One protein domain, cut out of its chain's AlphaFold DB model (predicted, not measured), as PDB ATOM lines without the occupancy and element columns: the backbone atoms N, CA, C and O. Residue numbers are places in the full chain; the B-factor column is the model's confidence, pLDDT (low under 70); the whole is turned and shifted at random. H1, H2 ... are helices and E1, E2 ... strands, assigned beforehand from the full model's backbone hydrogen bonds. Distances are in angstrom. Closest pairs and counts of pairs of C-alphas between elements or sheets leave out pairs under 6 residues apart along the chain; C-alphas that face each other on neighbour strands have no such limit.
ATOM      1  N   CYS A  36     100.566 143.098 104.342       63.75
ATOM      2  CA  CYS A  36     101.487 142.056 103.905       63.75
ATOM      3  C   CYS A  36     100.781 141.111 102.931       63.75
ATOM      4  O   CYS A  36      99.760 140.501 103.280       63.75
ATOM      5  N   GLN A  37     101.340 140.979 101.737       62.25
ATOM      6  CA  GLN A  37     100.892 139.990 100.773       62.25
ATOM      7  C   GLN A  37     101.696 138.709 100.955       62.25
ATOM      8  O   GLN A  37     102.885 138.751 101.257       62.25
ATOM      9  N   ARG A  38     101.027 137.566 100.826       59.44
ATOM     10  CA  ARG A  38     101.672 136.263 100.737       59.44
ATOM     11  C   ARG A  38     101.606 135.822  99.275       59.44
ATOM     12  O   ARG A  38     100.503 135.863  98.724       59.44
ATOM     13  N   PRO A  39     102.723 135.414  98.660       54.59
ATOM     14  CA  PRO A  39     102.660 134.721  97.381       54.59
ATOM     15  C   PRO A  39     101.855 133.427  97.586       54.59
ATOM     16  O   PRO A  39     102.246 132.585  98.392       54.59
ATOM     17  N   ASP A  40     100.693 133.282  96.945       48.31
ATOM     18  CA  ASP A  40      99.960 132.007  96.921       48.31
ATOM     19  C   ASP A  40     100.492 131.161  95.765       48.31
ATOM     20  O   ASP A  40      99.856 131.027  94.722       48.31
ATOM     21  N   GLY A  41     101.727 130.678  95.918       49.97
ATOM     22  CA  GLY A  41     102.446 130.044  94.820       49.97
ATOM     23  C   GLY A  41     102.577 130.952  93.588       49.97
ATOM     24  O   GLY A  41     102.390 132.170  93.638       49.97
ATOM     25  N   PHE A  42     102.936 130.343  92.459       41.09
ATOM     26  CA  PHE A  42     103.301 131.042  91.225       41.09
ATOM     27  C   PHE A  42     102.160 131.871  90.602       41.09
ATOM     28  O   PHE A  42     102.431 132.757  89.787       41.09
ATOM     29  N   SER A  43     100.894 131.658  90.987       45.50
ATOM     30  CA  SER A  43      99.792 132.570  90.668       45.50
ATOM     31  C   SER A  43      99.943 133.893  91.434       45.50
ATOM     32  O   SER A  43      99.243 134.191  92.402       45.50
ATOM     33  N   ARG A  44     100.829 134.756  90.924       50.97
ATOM     34  CA  ARG A  44     101.036 136.148  91.372       50.97
ATOM     35  C   ARG A  44      99.774 137.024  91.251       50.97
ATOM     36  O   ARG A  44      99.801 138.186  91.644       50.97
ATOM     37  N   ASP A  45      98.680 136.471  90.725       43.66
ATOM     38  CA  ASP A  45      97.347 137.073  90.623       43.66
ATOM     39  C   ASP A  45      96.489 136.865  91.887       43.66
ATOM     40  O   ASP A  45      95.506 137.579  92.084       43.66
ATOM     41  N   ASN A  46      96.857 135.924  92.768       41.28
ATOM     42  CA  ASN A  46      96.167 135.651  94.032       41.28
ATOM     43  C   ASN A  46      97.049 136.018  95.226       41.28
ATOM     44  O   ASN A  46      97.556 135.179  95.965       41.28
ATOM     45  N   LEU A  47      97.206 137.318  95.455       52.12
ATOM     46  CA  LEU A  47      97.889 137.828  96.641       52.12
ATOM     47  C   LEU A  47      96.968 137.664  97.853       52.12
ATOM     48  O   LEU A  47      96.190 138.555  98.211       52.12
ATOM     49  N   GLY A  48      97.039 136.501  98.497       51.12
ATOM     50  CA  GLY A  48      96.496 136.333  99.836       51.12
ATOM     51  C   GLY A  48      97.093 137.391 100.770       51.12
ATOM     52  O   GLY A  48      98.229 137.828 100.604       51.12
ATOM     53  N   THR A  49      96.343 137.824 101.779       55.47
ATOM     54  CA  THR A  49      96.919 138.679 102.826       55.47
ATOM     55  C   THR A  49      97.477 137.773 103.913       55.47
ATOM     56  O   THR A  49      96.762 136.913 104.430       55.47
ATOM     57  N   CYS A  50      98.749 137.944 104.281       58.59
ATOM     58  CA  CYS A  50      99.383 137.117 105.315       58.59
ATOM     59  C   CYS A  50      98.827 137.416 106.728       58.59
ATOM     60  O   CYS A  50      99.216 136.794 107.712       58.59
ATOM     61  N   GLY A  51      97.897 138.378 106.841       52.78
ATOM     62  CA  GLY A  51      97.206 138.760 108.076       52.78
ATOM     63  C   GLY A  51      98.060 139.573 109.050       52.78
ATOM     64  O   GLY A  51      97.521 140.125 110.008       52.78
ATOM     65  N   ASN A  52      99.365 139.687 108.794       56.91
ATOM     66  CA  ASN A  52     100.264 140.538 109.556       56.91
ATOM     67  C   ASN A  52     100.238 141.965 108.993       56.91
ATOM     68  O   ASN A  52     100.467 142.193 107.803       56.91
ATOM     69  N   GLU A  53      99.989 142.944 109.864       53.66
ATOM     70  CA  GLU A  53     100.369 144.333 109.601       53.66
ATOM     71  C   GLU A  53     101.897 144.335 109.481       53.66
ATOM     72  O   GLU A  53     102.604 144.017 110.438       53.66
ATOM     73  N   ALA A  54     102.396 144.531 108.264       50.94
ATOM     74  CA  ALA A  54     103.759 144.183 107.901       50.94
ATOM     75  C   ALA A  54     104.804 144.852 108.811       50.94
ATOM     76  O   ALA A  54     104.878 146.077 108.914       50.94
ATOM     77  N   GLN A  55     105.662 144.031 109.420       52.25
ATOM     78  CA  GLN A  55     107.021 144.445 109.749       52.25
ATOM     79  C   GLN A  55     107.845 144.271 108.470       52.25
ATOM     80  O   GLN A  55     107.793 143.224 107.827       52.25
ATOM     81  N   VAL A  56     108.456 145.369 108.045       52.94
ATOM     82  CA  VAL A  56     109.023 145.641 106.718       52.94
ATOM     83  C   VAL A  56     109.964 144.527 106.224       52.94
ATOM     84  O   VAL A  56     110.994 144.313 106.845       52.94
ATOM     85  N   GLY A  57     109.633 143.856 105.109       53.09
ATOM     86  CA  GLY A  57     110.473 142.834 104.461       53.09
ATOM     87  C   GLY A  57     111.126 143.318 103.161       53.09
ATOM     88  O   GLY A  57     112.336 143.503 103.124       53.09
ATOM     89  N   SER A  58     110.343 143.559 102.099       59.56
ATOM     90  CA  SER A  58     110.849 144.065 100.804       59.56
ATOM     91  C   SER A  58     109.699 144.501  99.869       59.56
ATOM     92  O   SER A  58     108.637 143.865  99.909       59.56
ATOM     93  N   PRO A  59     109.840 145.568  99.051       62.09
ATOM     94  CA  PRO A  59     108.889 145.914  98.003       62.09
ATOM     95  C   PRO A  59     109.154 145.093  96.734       62.09
ATOM     96  O   PRO A  59     110.296 144.915  96.315       62.09
ATOM     97  N   TYR A  60     108.088 144.665  96.069       62.03
ATOM     98  CA  TYR A  60     108.130 144.004  94.771       62.03
ATOM     99  C   TYR A  60     107.278 144.780  93.776       62.03
ATOM    100  O   TYR A  60     106.094 145.012  94.004       62.03
ATOM    101  N   ALA A  61     107.896 145.216  92.683       60.38
ATOM    102  CA  ALA A  61     107.217 145.925  91.610       60.38
ATOM    103  C   ALA A  61     106.705 144.913  90.577       60.38
ATOM    104  O   ALA A  61     107.498 144.157  90.012       60.38
ATOM    105  N   ARG A  62     105.399 144.917  90.306       58.75
ATOM    106  CA  ARG A  62     104.774 144.154  89.221       58.75
ATOM    107  C   ARG A  62     104.218 145.116  88.174       58.75
ATOM    108  O   ARG A  62     103.767 146.209  88.500       58.75
ATOM    109  N   TRP A  63     104.245 144.703  86.910       51.12
ATOM    110  CA  TRP A  63     103.461 145.361  85.871       51.12
ATOM    111  C   TRP A  63     101.972 145.093  86.076       51.12
ATOM    112  O   TRP A  63     101.530 143.944  86.076       51.12
ATOM    113  N   ASP A  64     101.213 146.165  86.246       56.00
ATOM    114  CA  ASP A  64      99.760 146.148  86.234       56.00
ATOM    115  C   ASP A  64      99.289 146.000  84.782       56.00
ATOM    116  O   ASP A  64      99.150 146.971  84.032       56.00
ATOM    117  N   GLU A  65      99.048 144.754  84.383       53.53
ATOM    118  CA  GLU A  65      98.535 144.398  83.059       53.53
ATOM    119  C   GLU A  65      97.202 145.110  82.743       53.53
ATOM    120  O   GLU A  65      96.949 145.458  81.589       53.53
ATOM    121  N   THR A  66      96.386 145.436  83.755       51.88
ATOM    122  CA  THR A  66      95.116 146.162  83.566       51.88
ATOM    123  C   THR A  66      95.298 147.664  83.333       51.88
ATOM    124  O   THR A  66      94.467 148.303  82.673       51.88
ATOM    125  N   ALA A  67      96.397 148.240  83.822       51.25
ATOM    126  CA  ALA A  67      96.795 149.611  83.514       51.25
ATOM    127  C   ALA A  67      97.457 149.726  82.130       51.25
ATOM    128  O   ALA A  67      97.281 150.749  81.463       51.25
ATOM    129  N   VAL A  68      98.157 148.680  81.671       48.91
ATOM    130  CA  VAL A  68      98.777 148.618  80.331       48.91
ATOM    131  C   VAL A  68      97.723 148.584  79.218       48.91
ATOM    132  O   VAL A  68      97.878 149.277  78.215       48.91
ATOM    133  N   GLU A  69      96.605 147.873  79.402       50.09
ATOM    134  CA  GLU A  69      95.514 147.837  78.408       50.09
ATOM    135  C   GLU A  69      94.803 149.195  78.195       50.09
ATOM    136  O   GLU A  69      94.022 149.339  77.253       50.09
ATOM    137  N   ASN A  70      95.063 150.203  79.039       49.91
ATOM    138  CA  ASN A  70      94.405 151.515  78.994       49.91
ATOM    139  C   ASN A  70      95.234 152.650  78.359       49.91
ATOM    140  O   ASN A  70      94.823 153.808  78.460       49.91
ATOM    141  N   ASP A  71      96.338 152.341  77.666       46.12
ATOM    142  CA  ASP A  71      97.022 153.269  76.739       46.12
ATOM    143  C   ASP A  71      97.390 154.626  77.383       46.12
ATOM    144  O   ASP A  71      97.202 155.706  76.816       46.12
ATOM    145  N   SER A  72      97.871 154.590  78.630       44.28
ATOM    146  CA  SER A  72      98.409 155.777  79.290       44.28
ATOM    147  C   SER A  72      99.924 155.640  79.378       44.28
ATOM    148  O   SER A  72     100.404 154.769  80.103       44.28
ATOM    149  N   ASP A  73     100.657 156.528  78.704       46.12
ATOM    150  CA  ASP A  73     102.116 156.745  78.814       46.12
ATOM    151  C   ASP A  73     102.543 157.235  80.221       46.12
ATOM    152  O   ASP A  73     103.433 158.072  80.393       46.12
ATOM    153  N   THR A  74     101.860 156.778  81.266       45.78
ATOM    154  CA  THR A  74     102.115 157.147  82.648       45.78
ATOM    155  C   THR A  74     102.798 155.964  83.340       45.78
ATOM    156  O   THR A  74     102.299 154.846  83.229       45.78
ATOM    157  N   PRO A  75     103.843 156.181  84.163       44.41
ATOM    158  CA  PRO A  75     104.452 155.147  85.017       44.41
ATOM    159  C   PRO A  75     103.498 154.506  86.049       44.41
ATOM    160  O   PRO A  75     103.937 153.779  86.935       44.41
ATOM    161  N   SER A  76     102.195 154.806  85.979       48.16
ATOM    162  CA  SER A  76     101.134 154.244  86.815       48.16
ATOM    163  C   SER A  76     100.794 152.790  86.482       48.16
ATOM    164  O   SER A  76      99.887 152.249  87.100       48.16
ATOM    165  N   SER A  77     101.487 152.171  85.524       52.91
ATOM    166  CA  SER A  77     101.371 150.749  85.190       52.91
ATOM    167  C   SER A  77     102.207 149.836  86.089       52.91
ATOM    168  O   SER A  77     102.336 148.652  85.800       52.91
ATOM    169  N   ILE A  78     102.799 150.363  87.165       56.00
ATOM    170  CA  ILE A  78     103.591 149.588  88.122       56.00
ATOM    171  C   ILE A  78     102.839 149.515  89.454       56.00
ATOM    172  O   ILE A  78     102.688 150.520  90.154       56.00
ATOM    173  N   GLU A  79     102.395 148.314  89.813       60.53
ATOM    174  CA  GLU A  79     101.866 147.997  91.136       60.53
ATOM    175  C   GLU A  79     103.023 147.623  92.075       60.53
ATOM    176  O   GLU A  79     103.928 146.874  91.706       60.53
ATOM    177  N   PHE A  80     103.012 148.156  93.300       62.81
ATOM    178  CA  PHE A  80     103.980 147.794  94.335       62.81
ATOM    179  C   PHE A  80     103.323 146.901  95.383       62.81
ATOM    180  O   PHE A  80     102.436 147.331  96.124       62.81
ATOM    181  N   HIS A  81     103.831 145.682  95.476       64.81
ATOM    182  CA  HIS A  81     103.514 144.688  96.485       64.81
ATOM    183  C   HIS A  81     104.505 144.797  97.642       64.81
ATOM    184  O   HIS A  81     105.685 145.070  97.434       64.81
ATOM    185  N   TYR A  82     104.039 144.600  98.873       64.62
ATOM    186  CA  TYR A  82     104.892 144.678 100.059       64.62
ATOM    187  C   TYR A  82     104.827 143.369 100.841       64.62
ATOM    188  O   TYR A  82     103.758 142.947 101.295       64.62
ATOM    189  N   PHE A  83     105.994 142.763 101.043       64.31
ATOM    190  CA  PHE A  83     106.155 141.541 101.822       64.31
ATOM    191  C   PHE A  83     106.631 141.866 103.243       64.31
ATOM    192  O   PHE A  83     107.428 142.789 103.448       64.31
ATOM    193  N   CYS A  84     106.148 141.118 104.241       69.19
ATOM    194  CA  CYS A  84     106.813 141.074 105.546       69.19
ATOM    195  C   CYS A  84     108.106 140.246 105.453       69.19
ATOM    196  O   CYS A  84     108.300 139.543 104.466       69.19
ATOM    197  N   GLU A  85     108.972 140.301 106.470       67.88
ATOM    198  CA  GLU A  85     110.235 139.534 106.486       67.88
ATOM    199  C   GLU A  85     110.038 138.036 106.179       67.88
ATOM    200  O   GLU A  85     110.784 137.469 105.389       67.88
ATOM    201  N   GLU A  86     109.007 137.399 106.746       69.94
ATOM    202  CA  GLU A  86     108.730 135.973 106.517       69.94
ATOM    203  C   GLU A  86     108.297 135.688 105.070       69.94
ATOM    204  O   GLU A  86     108.779 134.737 104.462       69.94
ATOM    205  N   CYS A  87     107.427 136.524 104.496       70.75
ATOM    206  CA  CYS A  87     106.974 136.359 103.112       70.75
ATOM    207  C   CYS A  87     108.056 136.741 102.094       70.75
ATOM    208  O   CYS A  87     108.099 136.160 101.015       70.75
ATOM    209  N   ALA A  88     108.935 137.688 102.433       71.69
ATOM    210  CA  ALA A  88     110.095 138.021 101.616       71.69
ATOM    211  C   ALA A  88     111.092 136.856 101.597       71.69
ATOM    212  O   ALA A  88     111.569 136.493 100.531       71.69
ATOM    213  N   ALA A  89     111.337 136.217 102.744       72.38
ATOM    214  CA  ALA A  89     112.188 135.032 102.813       72.38
ATOM    215  C   ALA A  89     111.588 133.822 102.069       72.38
ATOM    216  O   ALA A  89     112.327 133.073 101.438       72.38
ATOM    217  N   GLU A  90     110.263 133.625 102.123       72.44
ATOM    218  CA  GLU A  90     109.562 132.596 101.329       72.44
ATOM    219  C   GLU A  90     109.747 132.853  99.823       72.44
ATOM    220  O   GLU A  90     110.082 131.932  99.083       72.44
ATOM    221  N   TRP A  91     109.629 134.115  99.394       72.38
ATOM    222  CA  TRP A  91     109.868 134.533  98.012       72.38
ATOM    223  C   TRP A  91     111.325 134.353  97.565       72.38
ATOM    224  O   TRP A  91     111.564 133.798  96.497       72.38
ATOM    225  N   GLU A  92     112.299 134.785  98.369       76.69
ATOM    226  CA  GLU A  92     113.725 134.610  98.060       76.69
ATOM    227  C   GLU A  92     114.081 133.125  97.931       76.69
ATOM    228  O   GLU A  92     114.773 132.731  96.995       76.69
ATOM    229  N   ALA A  93     113.556 132.280  98.824       75.94
ATOM    230  CA  ALA A  93     113.767 130.838  98.755       75.94
ATOM    231  C   ALA A  93     113.143 130.210  97.495       75.94
ATOM    232  O   ALA A  93     113.721 129.287  96.921       75.94
ATOM    233  N   GLU A  94     111.977 130.695  97.062       76.31
ATOM    234  CA  GLU A  94     111.352 130.275  95.805       76.31
ATOM    235  C   GLU A  94     112.197 130.702  94.592       76.31
ATOM    236  O   GLU A  94     112.464 129.879  93.719       76.31
ATOM    237  N   ASP A  95     112.674 131.950  94.553       77.88
ATOM    238  CA  ASP A  95     113.500 132.479  93.456       77.88
ATOM    239  C   ASP A  95     114.844 131.740  93.337       77.88
ATOM    240  O   ASP A  95     115.234 131.321  92.245       77.88
ATOM    241  N   GLU A  96     115.511 131.470  94.466       82.56
ATOM    242  CA  GLU A  96     116.734 130.657  94.504       82.56
ATOM    243  C   GLU A  96     116.491 129.232  93.986       82.56
ATOM    244  O   GLU A  96     117.280 128.700  93.198       82.56
ATOM    245  N   MET A  97     115.384 128.609  94.399       81.12
ATOM    246  CA  MET A  97     115.004 127.267  93.957       81.12
ATOM    247  C   MET A  97     114.708 127.228  92.455       81.12
ATOM    248  O   MET A  97     115.110 126.285  91.769       81.12
ATOM    249  N   MET A  98     114.057 128.268  91.938       80.19
ATOM    250  CA  MET A  98     113.783 128.438  90.516       80.19
ATOM    251  C   MET A  98     115.058 128.624  89.699       80.19
ATOM    252  O   MET A  98     115.224 127.965  88.671       80.19
ATOM    253  N   GLY A  99     115.977 129.469  90.168       82.44
ATOM    254  CA  GLY A  99     117.284 129.650  89.542       82.44
ATOM    255  C   GLY A  99     118.049 128.330  89.445       82.44
ATOM    256  O   GLY A  99     118.516 127.966  88.367       82.44
ATOM    257  N   ALA A 100     118.084 127.564  90.537       85.00
ATOM    258  CA  ALA A 100     118.731 126.256  90.565       85.00
ATOM    259  C   ALA A 100     118.046 125.227  89.643       85.00
ATOM    260  O   ALA A 100     118.725 124.400  89.035       85.00
ATOM    261  N   TYR A 101     116.717 125.279  89.498       85.19
ATOM    262  CA  TYR A 101     115.994 124.450  88.529       85.19
ATOM    263  C   TYR A 101     116.384 124.768  87.084       85.19
ATOM    264  O   TYR A 101     116.712 123.853  86.327       85.19
ATOM    265  N   PHE A 102     116.395 126.047  86.704       84.69
ATOM    266  CA  PHE A 102     116.794 126.442  85.354       84.69
ATOM    267  C   PHE A 102     118.258 126.103  85.065       84.69
ATOM    268  O   PHE A 102     118.550 125.607  83.978       84.69
ATOM    269  N   GLU A 103     119.153 126.284  86.040       85.81
ATOM    270  CA  GLU A 103     120.563 125.900  85.914       85.81
ATOM    271  C   GLU A 103     120.718 124.384  85.709       85.81
ATOM    272  O   GLU A 103     121.452 123.959  84.819       85.81
ATOM    273  N   ALA A 104     119.979 123.556  86.455       84.25
ATOM    274  CA  ALA A 104     120.007 122.102  86.282       84.25
ATOM    275  C   ALA A 104     119.483 121.665  84.902       84.25
ATOM    276  O   ALA A 104     120.044 120.762  84.275       84.25
ATOM    277  N   CYS A 105     118.424 122.311  84.409       83.38
ATOM    278  CA  CYS A 105     117.922 122.080  83.058       83.38
ATOM    279  C   CYS A 105     118.944 122.480  81.985       83.38
ATOM    280  O   CYS A 105     119.173 121.709  81.054       83.38
ATOM    281  N   GLU A 106     119.590 123.642  82.122       84.00
ATOM    282  CA  GLU A 106     120.619 124.112  81.186       84.00
ATOM    283  C   GLU A 106     121.868 123.217  81.213       84.00
ATOM    284  O   GLU A 106     122.418 122.898  80.157       84.00
ATOM    285  N   GLU A 107     122.298 122.752  82.392       83.06
ATOM    286  CA  GLU A 107     123.439 121.840  82.537       83.06
ATOM    287  C   GLU A 107     123.177 120.509  81.830       83.06
ATOM    288  O   GLU A 107     124.018 120.020  81.068       83.06
ATOM    289  N   MET A 108     122.004 119.919  82.063       76.69
ATOM    290  CA  MET A 108     121.660 118.640  81.454       76.69
ATOM    291  C   MET A 108     121.370 118.793  79.953       76.69
ATOM    292  O   MET A 108     121.704 117.900  79.168       76.69
ATOM    293  N   PHE A 109     120.785 119.921  79.530       74.50
ATOM    294  CA  PHE A 109     120.343 120.152  78.153       74.50
ATOM    295  C   PHE A 109     120.426 121.632  77.735       74.50
ATOM    296  O   PHE A 109     119.409 122.313  77.606       74.50
ATOM    297  N   PRO A 110     121.614 122.114  77.342       73.19
ATOM    298  CA  PRO A 110     121.838 123.531  77.017       73.19
ATOM    299  C   PRO A 110     121.135 124.014  75.737       73.19
ATOM    300  O   PRO A 110     121.187 125.187  75.383       73.19
ATOM    301  N   GLU A 111     120.523 123.102  74.984       67.12
ATOM    302  CA  GLU A 111     119.849 123.398  73.715       67.12
ATOM    303  C   GLU A 111     118.342 123.622  73.887       67.12
ATOM    304  O   GLU A 111     117.660 123.929  72.906       67.12
ATOM    305  N   PHE A 112     117.815 123.448  75.103       67.88
ATOM    306  CA  PHE A 112     116.387 123.499  75.377       67.88
ATOM    307  C   PHE A 112     116.034 124.627  76.346       67.88
ATOM    308  O   PHE A 112     116.747 124.891  77.309       67.88
ATOM    309  N   TRP A 113     114.908 125.291  76.083       66.25
ATOM    310  CA  TRP A 113     114.355 126.278  77.000       66.25
ATOM    311  C   TRP A 113     113.425 125.569  77.979       66.25
ATOM    312  O   TRP A 113     112.341 125.138  77.589       66.25
ATOM    313  N   ALA A 114     113.848 125.434  79.232       68.19
ATOM    314  CA  ALA A 114     113.024 124.797  80.247       68.19
ATOM    315  C   ALA A 114     111.807 125.661  80.600       68.19
ATOM    316  O   ALA A 114     111.920 126.870  80.816       68.19
ATOM    317  N   GLY A 115     110.640 125.023  80.676       69.31
ATOM    318  CA  GLY A 115     109.474 125.576  81.343       69.31
ATOM    319  C   GLY A 115     109.413 125.095  82.789       69.31
ATOM    320  O   GLY A 115     110.032 124.102  83.166       69.31
ATOM    321  N   ILE A 116     108.640 125.793  83.617       69.56
ATOM    322  CA  ILE A 116     108.098 125.203  84.836       69.56
ATOM    323  C   ILE A 116     106.624 125.579  84.941       69.56
ATOM    324  O   ILE A 116     106.233 126.693  84.594       69.56
ATOM    325  N   ASN A 117     105.809 124.653  85.434       67.94
ATOM    326  CA  ASN A 117     104.401 124.901  85.717       67.94
ATOM    327  C   ASN A 117     104.176 125.007  87.232       67.94
ATOM    328  O   ASN A 117     104.865 124.359  88.018       67.94
ATOM    329  N   GLU A 118     103.160 125.762  87.649       64.00
ATOM    330  CA  GLU A 118     102.814 125.996  89.062       64.00
ATOM    331  C   GLU A 118     102.693 124.717  89.928       64.00
ATOM    332  O   GLU A 118     103.226 124.702  91.046       64.00
ATOM    333  N   PRO A 119     102.103 123.599  89.446       74.12
ATOM    334  CA  PRO A 119     102.080 122.352  90.212       74.12
ATOM    335  C   PRO A 119     103.479 121.809  90.532       74.12
ATOM    336  O   PRO A 119     103.676 121.198  91.579       74.12
ATOM    337  N   ASN A 120     104.459 122.042  89.660       75.38
ATOM    338  CA  ASN A 120     105.825 121.555  89.835       75.38
ATOM    339  C   ASN A 120     106.603 122.379  90.867       75.38
ATOM    340  O   ASN A 120     107.340 121.804  91.666       75.38
ATOM    341  N   ILE A 121     106.366 123.691  90.920       70.56
ATOM    342  CA  ILE A 121     106.926 124.577  91.954       70.56
ATOM    343  C   ILE A 121     106.439 124.138  93.335       70.56
ATOM    344  O   ILE A 121     107.236 123.944  94.249       70.56
ATOM    345  N   SER A 122     105.138 123.866  93.463       72.31
ATOM    346  CA  SER A 122     104.560 123.358  94.713       72.31
ATOM    347  C   SER A 122     105.197 122.033  95.147       72.31
ATOM    348  O   SER A 122     105.534 121.860  96.319       72.31
ATOM    349  N   ARG A 123     105.403 121.096  94.208       81.25
ATOM    350  CA  ARG A 123     106.070 119.810  94.483       81.25
ATOM    351  C   ARG A 123     107.511 120.007  94.965       81.25
ATOM    352  O   ARG A 123     107.913 119.341  95.920       81.25
ATOM    353  N   LEU A 124     108.270 120.917  94.348       79.62
ATOM    354  CA  LEU A 124     109.638 121.248  94.767       79.62
ATOM    355  C   LEU A 124     109.666 121.871  96.169       79.62
ATOM    356  O   LEU A 124     110.400 121.394  97.034       79.62
ATOM    357  N   MET A 125     108.823 122.873  96.427       74.69
ATOM    358  CA  MET A 125     108.744 123.543  97.731       74.69
ATOM    359  C   MET A 125     108.347 122.591  98.864       74.69
ATOM    360  O   MET A 125     108.858 122.695  99.979       74.69
ATOM    361  N   ASN A 126     107.467 121.630  98.578       79.50
ATOM    362  CA  ASN A 126     107.052 120.608  99.541       79.50
ATOM    363  C   ASN A 126     108.068 119.457  99.685       79.50
ATOM    364  O   ASN A 126     107.861 118.562 100.507       79.50
ATOM    365  N   GLY A 127     109.155 119.460  98.904       79.50
ATOM    366  CA  GLY A 127     110.161 118.397  98.893       79.50
ATOM    367  C   GLY A 127     109.636 117.058  98.367       79.50
ATOM    368  O   GLY A 127     110.170 116.007  98.726       79.50
ATOM    369  N   GLU A 128     108.576 117.075  97.557       86.06
ATOM    370  CA  GLU A 128     108.003 115.877  96.928       86.06
ATOM    371  C   GLU A 128     108.890 115.345  95.798       86.06
ATOM    372  O   GLU A 128     108.893 114.145  95.524       86.06
ATOM    373  N   VAL A 129     109.645 116.242  95.162       87.19
ATOM    374  CA  VAL A 129     110.635 115.954  94.122       87.19
ATOM    375  C   VAL A 129     111.902 116.756  94.361       87.19
ATOM    376  O   VAL A 129     111.868 117.821  94.980       87.19
ATOM    377  N   THR A 130     113.025 116.256  93.854       89.19
ATOM    378  CA  THR A 130     114.244 117.057  93.752       89.19
ATOM    379  C   THR A 130     114.245 117.885  92.467       89.19
ATOM    380  O   THR A 130     113.506 117.603  91.524       89.19
ATOM    381  N   ILE A 131     115.120 118.891  92.412       87.25
ATOM    382  CA  ILE A 131     115.358 119.685  91.199       87.25
ATOM    383  C   ILE A 131     115.729 118.784  90.012       87.25
ATOM    384  O   ILE A 131     115.190 118.955  88.923       87.25
ATOM    385  N   TYR A 132     116.601 117.797  90.235       85.69
ATOM    386  CA  TYR A 132     117.025 116.865  89.191       85.69
ATOM    387  C   TYR A 132     115.882 115.964  88.720       85.69
ATOM    388  O   TYR A 132     115.742 115.771  87.516       85.69
ATOM    389  N   ASP A 133     115.043 115.462  89.634       88.75
ATOM    390  CA  ASP A 133     113.879 114.647  89.257       88.75
ATOM    391  C   ASP A 133     112.930 115.445  88.363       88.75
ATOM    392  O   ASP A 133     112.495 114.960  87.320       88.75
ATOM    393  N   LEU A 134     112.648 116.694  88.744       87.44
ATOM    394  CA  LEU A 134     111.744 117.539  87.979       87.44
ATOM    395  C   LEU A 134     112.325 117.911  86.610       87.44
ATOM    396  O   LEU A 134     111.618 117.878  85.606       87.44
ATOM    397  N   ALA A 135     113.616 118.228  86.557       85.62
ATOM    398  CA  ALA A 135     114.282 118.515  85.299       85.62
ATOM    399  C   ALA A 135     114.309 117.276  84.381       85.62
ATOM    400  O   ALA A 135     114.094 117.410  83.181       85.62
ATOM    401  N   ILE A 136     114.468 116.062  84.920       87.56
ATOM    402  CA  ILE A 136     114.317 114.816  84.148       87.56
ATOM    403  C   ILE A 136     112.886 114.667  83.607       87.56
ATOM    404  O   ILE A 136     112.727 114.366  82.423       87.56
ATOM    405  N   GLU A 137     111.855 114.890  84.433       87.94
ATOM    406  CA  GLU A 137     110.442 114.825  84.016       87.94
ATOM    407  C   GLU A 137     110.151 115.773  82.837       87.94
ATOM    408  O   GLU A 137     109.636 115.330  81.810       87.94
ATOM    409  N   GLU A 138     110.571 117.037  82.933       84.50
ATOM    410  CA  GLU A 138     110.401 118.046  81.871       84.50
ATOM    411  C   GLU A 138     111.034 117.596  80.538       84.50
ATOM    412  O   GLU A 138     110.509 117.810  79.440       84.50
ATOM    413  N   HIS A 139     112.174 116.912  80.619       83.56
ATOM    414  CA  HIS A 139     112.909 116.461  79.442       83.56
ATOM    415  C   HIS A 139     112.330 115.182  78.838       83.56
ATOM    416  O   HIS A 139     112.418 114.986  77.624       83.56
ATOM    417  N   ILE A 140     111.685 114.337  79.645       87.69
ATOM    418  CA  ILE A 140     110.876 113.217  79.152       87.69
ATOM    419  C   ILE A 140     109.678 113.749  78.355       87.69
ATOM    420  O   ILE A 140     109.440 113.281  77.237       87.69
ATOM    421  N   ASP A 141     108.977 114.757  78.876       86.62
ATOM    422  CA  ASP A 141     107.852 115.392  78.178       86.62
ATOM    423  C   ASP A 141     108.311 116.039  76.862       86.62
ATOM    424  O   ASP A 141     107.694 115.854  75.806       86.62
ATOM    425  N   THR A 142     109.473 116.695  76.885       84.00
ATOM    426  CA  THR A 142     110.120 117.257  75.691       84.00
ATOM    427  C   THR A 142     110.435 116.195  74.637       84.00
ATOM    428  O   THR A 142     110.198 116.413  73.446       84.00
ATOM    429  N   VAL A 143     110.949 115.024  75.033       88.25
ATOM    430  CA  VAL A 143     111.159 113.899  74.104       88.25
ATOM    431  C   VAL A 143     109.839 113.479  73.461       88.25
ATOM    432  O   VAL A 143     109.812 113.248  72.252       88.25
ATOM    433  N   GLY A 144     108.755 113.409  74.239       88.00
ATOM    434  CA  GLY A 144     107.411 113.129  73.729       88.00
ATOM    435  C   GLY A 144     107.014 114.093  72.611       88.00
ATOM    436  O   GLY A 144     106.708 113.651  71.503       88.00
ATOM    437  N   TYR A 145     107.132 115.397  72.863       86.81
ATOM    438  CA  TYR A 145     106.850 116.441  71.876       86.81
ATOM    439  C   TYR A 145     107.724 116.325  70.612       86.81
ATOM    440  O   TYR A 145     107.220 116.362  69.491       86.81
ATOM    441  N   LEU A 146     109.036 116.117  70.766       88.88
ATOM    442  CA  LEU A 146     109.957 115.982  69.628       88.88
ATOM    443  C   LEU A 146     109.641 114.755  68.761       88.88
ATOM    444  O   LEU A 146     109.790 114.802  67.538       88.88
ATOM    445  N   LEU A 147     109.206 113.654  69.377       91.06
ATOM    446  CA  LEU A 147     108.773 112.461  68.651       91.06
ATOM    447  C   LEU A 147     107.480 112.711  67.867       91.06
ATOM    448  O   LEU A 147     107.367 112.234  66.736       91.06
ATOM    449  N   GLU A 148     106.533 113.456  68.440       93.25
ATOM    450  CA  GLU A 148     105.281 113.835  67.775       93.25
ATOM    451  C   GLU A 148     105.519 114.749  66.564       93.25
ATOM    452  O   GLU A 148     104.936 114.522  65.502       93.25
ATOM    453  N   GLU A 149     106.445 115.704  66.678       92.56
ATOM    454  CA  GLU A 149     106.839 116.615  65.590       92.56
ATOM    455  C   GLU A 149     107.748 115.954  64.530       92.56
ATOM    456  O   GLU A 149     108.027 116.531  63.476       92.56
ATOM    457  N   GLY A 150     108.214 114.724  64.769       90.69
ATOM    458  CA  GLY A 150     109.109 114.005  63.856       90.69
ATOM    459  C   GLY A 150     110.566 114.489  63.883       90.69
ATOM    460  O   GLY A 150     111.348 114.153  62.989       90.69
ATOM    461  N   GLU A 151     110.957 115.226  64.921       91.19
ATOM    462  CA  GLU A 151     112.309 115.737  65.184       91.19
ATOM    463  C   GLU A 151     113.211 114.635  65.781       91.19
ATOM    464  O   GLU A 151     113.744 114.735  66.888       91.19
ATOM    465  N   LEU A 152     113.376 113.535  65.038       91.38
ATOM    466  CA  LEU A 152     113.985 112.291  65.537       91.38
ATOM    467  C   LEU A 152     115.446 112.439  65.991       91.38
ATOM    468  O   LEU A 152     115.866 111.753  66.920       91.38
ATOM    469  N   GLU A 153     116.233 113.305  65.347       89.88
ATOM    470  CA  GLU A 153     117.642 113.528  65.710       89.88
ATOM    471  C   GLU A 153     117.769 114.266  67.050       89.88
ATOM    472  O   GLU A 153     118.574 113.881  67.904       89.88
ATOM    473  N   LYS A 154     116.909 115.269  67.274       86.94
ATOM    474  CA  LYS A 154     116.818 115.977  68.555       86.94
ATOM    475  C   LYS A 154     116.308 115.039  69.642       86.94
ATOM    476  O   LYS A 154     116.947 114.934  70.680       86.94
ATOM    477  N   ALA A 155     115.243 114.279  69.372       88.50
ATOM    478  CA  ALA A 155     114.713 113.296  70.315       88.50
ATOM    479  C   ALA A 155     115.775 112.261  70.728       88.50
ATOM    480  O   ALA A 155     115.936 111.984  71.913       88.50
ATOM    481  N   ALA A 156     116.547 111.725  69.777       89.38
ATOM    482  CA  ALA A 156     117.614 110.767  70.071       89.38
ATOM    483  C   ALA A 156     118.739 111.381  70.921       89.38
ATOM    484  O   ALA A 156     119.224 110.738  71.854       89.38
ATOM    485  N   THR A 157     119.129 112.624  70.625       88.69
ATOM    486  CA  THR A 157     120.116 113.366  71.422       88.69
ATOM    487  C   THR A 157     119.609 113.579  72.846       88.69
ATOM    488  O   THR A 157     120.345 113.326  73.804       88.69
ATOM    489  N   THR A 158     118.339 113.964  72.994       86.00
ATOM    490  CA  THR A 158     117.730 114.191  74.303       86.00
ATOM    491  C   THR A 158     117.646 112.893  75.116       86.00
ATOM    492  O   THR A 158     118.054 112.852  76.273       86.00
ATOM    493  N   ILE A 159     117.225 111.787  74.494       88.25
ATOM    494  CA  ILE A 159     117.195 110.461  75.132       88.25
ATOM    495  C   ILE A 159     118.592 110.031  75.600       88.25
ATOM    496  O   ILE A 159     118.729 109.513  76.703       88.25
ATOM    497  N   SER A 160     119.636 110.247  74.794       87.56
ATOM    498  CA  SER A 160     121.002 109.861  75.174       87.56
ATOM    499  C   SER A 160     121.465 110.573  76.445       87.56
ATOM    500  O   SER A 160     122.016 109.934  77.335       87.56
ATOM    501  N   ARG A 161     121.218 111.881  76.544       83.88
ATOM    502  CA  ARG A 161     121.570 112.675  77.729       83.88
ATOM    503  C   ARG A 161     120.731 112.282  78.950       83.88
ATOM    504  O   ARG A 161     121.270 112.227  80.048       83.88
ATOM    505  N   LEU A 162     119.449 111.943  78.764       86.81
ATOM    506  CA  LEU A 162     118.597 111.416  79.839       86.81
ATOM    507  C   LEU A 162     119.152 110.104  80.405       86.81
ATOM    508  O   LEU A 162     119.222 109.943  81.619       86.81
ATOM    509  N   ILE A 163     119.585 109.184  79.539       86.00
ATOM    510  CA  ILE A 163     120.209 107.918  79.956       86.00
ATOM    511  C   ILE A 163     121.473 108.192  80.779       86.00
ATOM    512  O   ILE A 163     121.657 107.583  81.833       86.00
ATOM    513  N   ASP A 164     122.319 109.123  80.334       83.25
ATOM    514  CA  ASP A 164     123.528 109.504  81.070       83.25
ATOM    515  C   ASP A 164     123.185 110.110  82.447       83.25
ATOM    516  O   ASP A 164     123.791 109.729  83.452       83.25
ATOM    517  N   ALA A 165     122.179 110.991  82.517       78.94
ATOM    518  CA  ALA A 165     121.722 111.630  83.755       78.94
ATOM    519  C   ALA A 165     121.096 110.639  84.755       78.94
ATOM    520  O   ALA A 165     121.310 110.758  85.961       78.94
ATOM    521  N   MET A 166     120.379 109.621  84.268       81.06
ATOM    522  CA  MET A 166     119.771 108.568  85.096       81.06
ATOM    523  C   MET A 166     120.758 107.457  85.498       81.06
ATOM    524  O   MET A 166     120.382 106.509  86.184       81.06
ATOM    525  N   GLY A 167     122.030 107.546  85.092       77.69
ATOM    526  CA  GLY A 167     123.043 106.540  85.423       77.69
ATOM    527  C   GLY A 167     122.980 105.269  84.568       77.69
ATOM    528  O   GLY A 167     123.575 104.256  84.944       77.69
TER     529      GLY A 167
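AT A GLANCE: This is residues 36 to 167 of the 169 residues of an uncharacterized protein of uncultured marine group II/III euryarchaeote KM3_98_F04 (UniProt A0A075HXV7). One long helix, H2, joins two small lobes: at its first part sit two separate two-stranded ribbons, E1 with E2 and E3 with E4, and at its far part the helical hairpin of H4 and H5 packs on it by the first residues of H4. The short helix H3 lies beside H2 and H4, and the little helix H1 lies in the link from E3 to E4. The 132 printed residues hold five named helices and four named strands, in the order E1 E2 E3 H1 E4 H2 H3 H4 H5; both ribbons are antiparallel, and the class is mixed, helices and strands. The whole is loose, with a radius of gyration of the C-alphas of 19.1 A, and flat, spanning 53 by 38 by 19 A.

HOW THE PARTS SIT: E1, residues 37 to 39, and E2, residues 47 to 49, form an antiparallel hairpin, with N 38 and O 48 within hydrogen-bond range at 2.8 A. E3, residues 56 to 63, is antiparallel to E4, residues 78 to 84, at 155 degrees between directions; N 60 and O 81 are 2.8 A apart, as are N 79 and O 62. The closest C-alphas of E1 and E4, those of Gln 37 and Phe 83, are 5.6 A apart. H1, residues 65 to 68, and E4 are near each other, with 5 pairs of C-alphas within 10 A. E4 has a tight link to H2, residues 85 to 108; the closest C-alphas of E1 and H2, those of Arg 38 and Cys 87, are 5.8 A apart. H3, residues 118 to 125, is close to H2 but not clearly touching, 7.5 A between the C-alphas of Glu 94 and Met 125, and about perpendicular at 78 degrees. H4, residues 131 to 148, touches H2 with residues 131 to 135 alone, closest at the C-alphas of Tyr 101 and Ile 131, 5.5 A, at a steep tilt of 50 degrees, the same way. H4 and H5, residues 152 to 165, touch as a helical hairpin at a shallow tilt of 20 degrees, opposite ways, with the C-alphas of Val 143 and Ala 155 closest at 5.2 A. In H2, H3, H4 and H5 every O i to N i+4 pair is within hydrogen-bond range; H1 is too short for such a pair.

IN THESE COORDINATES: E1 begins at C-alpha 37, (100.892, 139.990, 100.773). E3 measures 21.6 A and E4 19.7 A. H2 measures 34.5 A, from C-alpha 85 at (110.235, 139.534, 106.486). H4 measures 26.2 A, and H5 19.8 A, ending at C-alpha 165, (121.722, 111.630, 83.755).

THE WHOLE: The two C-alphas farthest apart, those of Glu 53 and Glu 153, are 56.3 A apart. The printed part has no cut, and no link is long. The mean pLDDT of the printed part is 71.0; residues 36 to 86 and 111 to 118 include the 59 residues under 70.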